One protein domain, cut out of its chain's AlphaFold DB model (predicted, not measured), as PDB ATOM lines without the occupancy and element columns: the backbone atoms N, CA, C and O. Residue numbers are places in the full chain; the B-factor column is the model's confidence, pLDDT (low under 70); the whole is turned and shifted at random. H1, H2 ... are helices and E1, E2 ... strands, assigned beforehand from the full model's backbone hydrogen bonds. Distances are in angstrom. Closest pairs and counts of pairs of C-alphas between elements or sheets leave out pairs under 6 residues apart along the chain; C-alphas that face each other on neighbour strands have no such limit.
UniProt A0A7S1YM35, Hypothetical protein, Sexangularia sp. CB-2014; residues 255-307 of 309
ATOM      1  N   SER A 255     183.705 163.881 154.468       78.31
ATOM      2  CA  SER A 255     182.986 162.722 153.932       78.31
ATOM      3  C   SER A 255     183.447 161.437 154.612       78.31
ATOM      4  O   SER A 255     184.641 161.135 154.627       78.31
ATOM      5  N   LEU A 256     182.503 160.659 155.143       73.25
ATOM      6  CA  LEU A 256     182.763 159.351 155.741       73.25
ATOM      7  C   LEU A 256     182.167 158.231 154.889       73.25
ATOM      8  O   LEU A 256     181.023 158.309 154.446       73.25
ATOM      9  N   SER A 257     182.950 157.167 154.710       70.56
ATOM     10  CA  SER A 257     182.513 155.910 154.103       70.56
ATOM     11  C   SER A 257     182.307 154.870 155.204       70.56
ATOM     12  O   SER A 257     183.266 154.464 155.865       70.56
ATOM     13  N   THR A 258     181.061 154.457 155.441       56.47
ATOM     14  CA  THR A 258     180.729 153.415 156.421       56.47
ATOM     15  C   THR A 258     180.702 152.032 155.757       56.47
ATOM     16  O   THR A 258     179.689 151.655 155.188       56.47
ATOM     17  N   SER A 259     181.813 151.292 155.882       55.59
ATOM     18  CA  SER A 259     182.028 149.845 155.636       55.59
ATOM     19  C   SER A 259     181.648 149.207 154.269       55.59
ATOM     20  O   SER A 259     180.728 149.648 153.590       55.59
ATOM     21  N   PRO A 260     182.337 148.120 153.840       47.78
ATOM     22  CA  PRO A 260     182.293 147.624 152.456       47.78
ATOM     23  C   PRO A 260     181.267 146.510 152.155       47.78
ATOM     24  O   PRO A 260     181.301 145.930 151.070       47.78
ATOM     25  N   THR A 261     180.358 146.152 153.064       46.06
ATOM     26  CA  THR A 261     179.465 144.997 152.856       46.06
ATOM     27  C   THR A 261     178.093 145.392 152.301       46.06
ATOM     28  O   THR A 261     177.159 145.658 153.046       46.06
ATOM     29  N   ILE A 262     177.998 145.356 150.967       39.72
ATOM     30  CA  ILE A 262     176.788 145.116 150.154       39.72
ATOM     31  C   ILE A 262     175.605 146.060 150.444       39.72
ATOM     32  O   ILE A 262     174.523 145.640 150.842       39.72
ATOM     33  N   SER A 263     175.800 147.352 150.196       45.16
ATOM     34  CA  SER A 263     174.760 148.344 149.871       45.16
ATOM     35  C   SER A 263     175.458 149.574 149.272       45.16
ATOM     36  O   SER A 263     176.650 149.754 149.532       45.16
ATOM     37  N   PRO A 264     174.796 150.392 148.431       48.56
ATOM     38  CA  PRO A 264     175.422 151.591 147.879       48.56
ATOM     39  C   PRO A 264     175.965 152.453 149.024       48.56
ATOM     40  O   PRO A 264     175.232 152.766 149.959       48.56
ATOM     41  N   LEU A 265     177.262 152.768 148.958       52.12
ATOM     42  CA  LEU A 265     177.998 153.573 149.932       52.12
ATOM     43  C   LEU A 265     177.197 154.837 150.269       52.12
ATOM     44  O   LEU A 265     177.130 155.763 149.461       52.12
ATOM     45  N   GLN A 266     176.580 154.883 151.449       67.94
ATOM     46  CA  GLN A 266     175.986 156.116 151.948       67.94
ATOM     47  C   GLN A 266     177.132 156.993 152.437       67.94
ATOM     48  O   GLN A 266     177.665 156.806 153.529       67.94
ATOM     49  N   LEU A 267     177.569 157.906 151.572       78.38
ATOM     50  CA  LEU A 267     178.579 158.887 151.921       78.38
ATOM     51  C   LEU A 267     177.937 159.895 152.875       78.38
ATOM     52  O   LEU A 267     177.108 160.710 152.471       78.38
ATOM     53  N   VAL A 268     178.291 159.815 154.151       87.19
ATOM     54  CA  VAL A 268     177.759 160.734 155.157       87.19
ATOM     55  C   VAL A 268     178.655 161.966 155.189       87.19
ATOM     56  O   VAL A 268     179.865 161.840 155.389       87.19
ATOM     57  N   GLN A 269     178.073 163.147 154.984       91.06
ATOM     58  CA  GLN A 269     178.811 164.406 154.965       91.06
ATOM     59  C   GLN A 269     178.533 165.259 156.210       91.06
ATOM     60  O   GLN A 269     177.415 165.314 156.733       91.06
ATOM     61  N   TYR A 270     179.568 165.959 156.675       92.19
ATOM     62  CA  TYR A 270     179.514 166.856 157.827       92.19
ATOM     63  C   TYR A 270     180.134 168.216 157.506       92.19
ATOM     64  O   TYR A 270     181.167 168.295 156.837       92.19
ATOM     65  N   HIS A 271     179.566 169.290 158.066       92.44
ATOM     66  CA  HIS A 271     180.268 170.569 158.144       92.44
ATOM     67  C   HIS A 271     181.508 170.443 159.047       92.44
ATOM     68  O   HIS A 271     181.427 169.779 160.085       92.44
ATOM     69  N   PRO A 272     182.602 171.177 158.780       89.75
ATOM     70  CA  PRO A 272     183.783 171.196 159.648       89.75
ATOM     71  C   PRO A 272     183.464 171.627 161.080       89.75
ATOM     72  O   PRO A 272     184.075 171.155 162.035       89.75
ATOM     73  N   ALA A 273     182.485 172.522 161.243       90.62
ATOM     74  CA  ALA A 273     182.021 172.967 162.552       90.62
ATOM     75  C   ALA A 273     181.144 171.925 163.267       90.62
ATOM     76  O   ALA A 273     181.117 171.908 164.494       90.62
ATOM     77  N   CYS A 274     180.454 171.067 162.512       93.31
ATOM     78  CA  CYS A 274     179.571 170.028 163.042       93.31
ATOM     79  C   CYS A 274     180.304 168.706 163.304       93.31
ATOM     80  O   CYS A 274     179.753 167.830 163.966       93.31
ATOM     81  N   PHE A 275     181.543 168.557 162.825       95.38
ATOM     82  CA  PHE A 275     182.358 167.364 163.045       95.38
ATOM     83  C   PHE A 275     182.941 167.338 164.470       95.38
ATOM     84  O   PHE A 275     184.122 167.593 164.723       95.38
ATOM     85  N   THR A 276     182.055 167.081 165.432       96.56
ATOM     86  CA  THR A 276     182.329 167.059 166.872       96.56
ATOM     87  C   THR A 276     181.911 165.723 167.473       96.56
ATOM     88  O   THR A 276     181.020 165.047 166.965       96.56
ATOM     89  N   CYS A 277     182.567 165.322 168.559       96.75
ATOM     90  CA  CYS A 277     182.177 164.133 169.304       96.75
ATOM     91  C   CYS A 277     180.780 164.319 169.903       96.75
ATOM     92  O   CYS A 277     180.548 165.278 170.635       96.75
ATOM     93  N   SER A 278     179.888 163.357 169.679       94.75
ATOM     94  CA  SER A 278     178.530 163.373 170.243       94.75
ATOM     95  C   SER A 278     178.480 163.422 171.776       94.75
ATOM     96  O   SER A 278     177.535 163.966 172.338       94.75
ATOM     97  N   THR A 279     179.487 162.870 172.459       95.56
ATOM     98  CA  THR A 279     179.517 162.768 173.925       95.56
ATOM     99  C   THR A 279     180.141 163.986 174.603       95.56
ATOM    100  O   THR A 279     179.618 164.459 175.606       95.56
ATOM    101  N   CYS A 280     181.278 164.478 174.099       96.31
ATOM    102  CA  CYS A 280     182.032 165.563 174.741       96.31
ATOM    103  C   CYS A 280     182.044 166.877 173.950       96.31
ATOM    104  O   CYS A 280     182.653 167.846 174.398       96.31
ATOM    105  N   SER A 281     181.425 166.912 172.768       95.44
ATOM    106  CA  SER A 281     181.339 168.083 171.881       95.44
ATOM    107  C   SER A 281     182.688 168.662 171.420       95.44
ATOM    108  O   SER A 281     182.736 169.749 170.848       95.44
ATOM    109  N   ILE A 282     183.795 167.935 171.611       95.75
ATOM    110  CA  ILE A 282     185.124 168.328 171.118       95.75
ATOM    111  C   ILE A 282     185.194 168.105 169.602       95.75
ATOM    112  O   ILE A 282     184.742 167.072 169.103       95.75
ATOM    113  N   ARG A 283     185.783 169.057 168.865       95.50
ATOM    114  CA  ARG A 283     186.046 168.922 167.420       95.50
ATOM    115  C   ARG A 283     187.024 167.785 167.140       95.50
ATOM    116  O   ARG A 283     188.073 167.691 167.774       95.50
ATOM    117  N   LEU A 284     186.685 166.943 166.172       96.00
ATOM    118  CA  LEU A 284     187.472 165.769 165.803       96.00
ATOM    119  C   LEU A 284     188.414 166.137 164.649       96.00
ATOM    120  O   LEU A 284     187.951 166.438 163.557       96.00
ATOM    121  N   THR A 285     189.728 166.142 164.877       90.62
ATOM    122  CA  THR A 285     190.717 166.516 163.841       90.62
ATOM    123  C   THR A 285     191.475 165.332 163.251       90.62
ATOM    124  O   THR A 285     191.922 165.414 162.114       90.62
ATOM    125  N   GLU A 286     191.628 164.236 163.998       85.69
ATOM    126  CA  GLU A 286     192.507 163.130 163.594       85.69
ATOM    127  C   GLU A 286     191.858 161.760 163.787       85.69
ATOM    128  O   GLU A 286     191.529 161.077 162.820       85.69
ATOM    129  N   LYS A 287     191.673 161.340 165.044       91.88
ATOM    130  CA  LYS A 287     191.191 159.998 165.383       91.88
ATOM    131  C   LYS A 287     189.786 160.065 165.961       91.88
ATOM    132  O   LYS A 287     189.552 160.687 166.997       91.88
ATOM    133  N   PHE A 288     188.870 159.366 165.315       95.75
ATOM    134  CA  PHE A 288     187.488 159.207 165.749       95.75
ATOM    135  C   PHE A 288     187.049 157.760 165.531       95.75
ATOM    136  O   PHE A 288     187.689 157.000 164.805       95.75
ATOM    137  N   ALA A 289     185.962 157.381 166.185       94.38
ATOM    138  CA  ALA A 289     185.277 156.121 165.971       94.38
ATOM    139  C   ALA A 289     183.838 156.419 165.550       94.38
ATOM    140  O   ALA A 289     183.216 157.349 166.067       94.38
ATOM    141  N   VAL A 290     183.323 155.628 164.616       93.62
ATOM    142  CA  VAL A 290     181.907 155.631 164.248       93.62
ATOM    143  C   VAL A 290     181.269 154.454 164.978       93.62
ATOM    144  O   VAL A 290     181.755 153.330 164.858       93.62
ATOM    145  N   GLN A 291     180.257 154.724 165.796       89.50
ATOM    146  CA  GLN A 291     179.474 153.693 166.479       89.50
ATOM    147  C   GLN A 291     178.497 153.017 165.502       89.50
ATOM    148  O   GLN A 291     178.237 153.537 164.418       89.50
ATOM    149  N   ASP A 292     177.914 151.880 165.894       85.62
ATOM    150  CA  ASP A 292     177.012 151.088 165.036       85.62
ATOM    151  C   ASP A 292     175.736 151.846 164.617       85.62
ATOM    152  O   ASP A 292     175.108 151.525 163.613       85.62
ATOM    153  N   ASN A 293     175.368 152.895 165.356       84.12
ATOM    154  CA  ASN A 293     174.261 153.808 165.049       84.12
ATOM    155  C   ASN A 293     174.656 154.964 164.100       84.12
ATOM    156  O   ASN A 293     173.857 155.874 163.887       84.12
ATOM    157  N   GLY A 294     175.885 154.974 163.576       86.69
ATOM    158  CA  GLY A 294     176.410 156.037 162.714       86.69
ATOM    159  C   GLY A 294     176.893 157.288 163.458       86.69
ATOM    160  O   GLY A 294     177.320 158.250 162.819       86.69
ATOM    161  N   VAL A 295     176.862 157.296 164.793       89.94
ATOM    162  CA  VAL A 295     177.289 158.445 165.596       89.94
ATOM    163  C   VAL A 295     178.813 158.496 165.692       89.94
ATOM    164  O   VAL A 295     179.477 157.514 166.027       89.94
ATOM    165  N   VAL A 296     179.377 159.675 165.423       94.69
ATOM    166  CA  VAL A 296     180.816 159.941 165.522       94.69
ATOM    167  C   VAL A 296     181.203 160.322 166.954       94.69
ATOM    168  O   VAL A 296     180.671 161.273 167.535       94.69
ATOM    169  N   ALA A 297     182.173 159.611 167.523       95.81
ATOM    170  CA  ALA A 297     182.721 159.877 168.850       95.81
ATOM    171  C   ALA A 297     184.256 159.947 168.818       95.81
ATOM    172  O   ALA A 297     184.912 159.342 167.966       95.81
ATOM    173  N   CYS A 298     184.860 160.674 169.762       96.94
ATOM    174  CA  CYS A 298     186.308 160.622 169.943       96.94
ATOM    175  C   CYS A 298     186.718 159.251 170.500       96.94
ATOM    176  O   CYS A 298     185.925 158.566 171.150       96.94
ATOM    177  N   VAL A 299     187.974 158.858 170.280       96.00
ATOM    178  CA  VAL A 299     188.491 157.547 170.715       96.00
ATOM    179  C   VAL A 299     188.300 157.327 172.221       96.00
ATOM    180  O   VAL A 299     187.942 156.230 172.640       96.00
ATOM    181  N   SER A 300     188.477 158.373 173.034       95.81
ATOM    182  CA  SER A 300     188.297 158.304 174.487       95.81
ATOM    183  C   SER A 300     186.846 158.010 174.878       95.81
ATOM    184  O   SER A 300     186.608 157.122 175.691       95.81
ATOM    185  N   CYS A 301     185.870 158.701 174.281       96.12
ATOM    186  CA  CYS A 301     184.450 158.465 174.560       96.12
ATOM    187  C   CYS A 301     183.980 157.113 174.011       96.12
ATOM    188  O   CYS A 301     183.238 156.406 174.690       96.12
ATOM    189  N   ALA A 302     184.474 156.708 172.839       95.19
ATOM    190  CA  ALA A 302     184.171 155.403 172.260       95.19
ATOM    191  C   ALA A 302     184.705 154.236 173.111       95.19
ATOM    192  O   ALA A 302     184.057 153.196 173.202       95.19
ATOM    193  N   ALA A 303     185.866 154.398 173.757       94.06
ATOM    194  CA  ALA A 303     186.422 153.384 174.652       94.06
ATOM    195  C   ALA A 303     185.578 153.199 175.924       94.06
ATOM    196  O   ALA A 303     185.391 152.069 176.365       94.06
ATOM    197  N   VAL A 304     185.038 154.288 176.486       93.81
ATOM    198  CA  VAL A 304     184.169 154.229 177.674       93.81
ATOM    199  C   VAL A 304     182.859 153.509 177.358       93.81
ATOM    200  O   VAL A 304     182.413 152.682 178.151       93.81
ATOM    201  N   ASP A 305     182.259 153.772 176.198       86.38
ATOM    202  CA  ASP A 305     180.956 153.198 175.845       86.38
ATOM    203  C   ASP A 305     181.008 151.670 175.679       86.38
ATOM    204  O   ASP A 305     180.109 150.954 176.110       86.38
ATOM    205  N   ARG A 306     182.134 151.145 175.180       83.19
ATOM    206  CA  ARG A 306     182.364 149.695 175.046       83.19
ATOM    207  C   ARG A 306     182.431 148.942 176.372       83.19
ATOM    208  O   ARG A 306     182.300 147.730 176.363       83.19
ATOM    209  N   THR A 307     182.662 149.626 177.492       83.19
ATOM    210  CA  THR A 307     182.733 148.976 178.815       83.19
ATOM    211  C   THR A 307     181.371 148.817 179.487       83.19
ATOM    212  O   THR A 307     181.282 148.194 180.542       83.19
TER     213      THR A 307
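This is residues 255 to 307 of the 309 residues of the protein "Hypothetical protein" of Sexangularia sp. CB-2014 (UniProt A0A7S1YM35). With little regular structure, this is two small, separate strand hairpins, E1-E2 and E3-E4, joined by the long loop 271 to 287, with short helix H1 following the second; residues 259 to 264 stick out. The printed part has 53 residues, 20 in named elements, in the order E1 E2 E3 E4 H1, class mixed. Both two-strand sheets are antiparallel. It is only just compact, close to loose, with a radius of gyration of the C-alphas of 11.7 A and spans of 31 by 29 by 16 A.

E1 is residues 255 to 257, from C-alpha 255 at (182.986, 162.722, 153.932). E2 is 267 to 270, 10.0 A; E3 288 to 290; E4 296 to 298. H1 is 299 to 305, 10.1 A, ending at C-alpha 305 (180.956, 153.198, 175.845).

In hairpin E1-E2, N 256 and O 268 are 2.9 A apart, within hydrogen-bond range. In hairpin E3-E4, N 289 and O 297 are 2.8 A apart, also within range. E2 and E3 are apart. The closest C-alphas of E3 and H1, Phe 288 and Val 299, are 5.3 A apart. In H1 every O i to N i+4 pair is within hydrogen-bond range.

The farthest C-alphas, Ile 262 and Cys 280, are 32.4 A apart. The printed part has no cut. The link E2 to E3 is long. Residues 258 to 266 have pLDDT under 70.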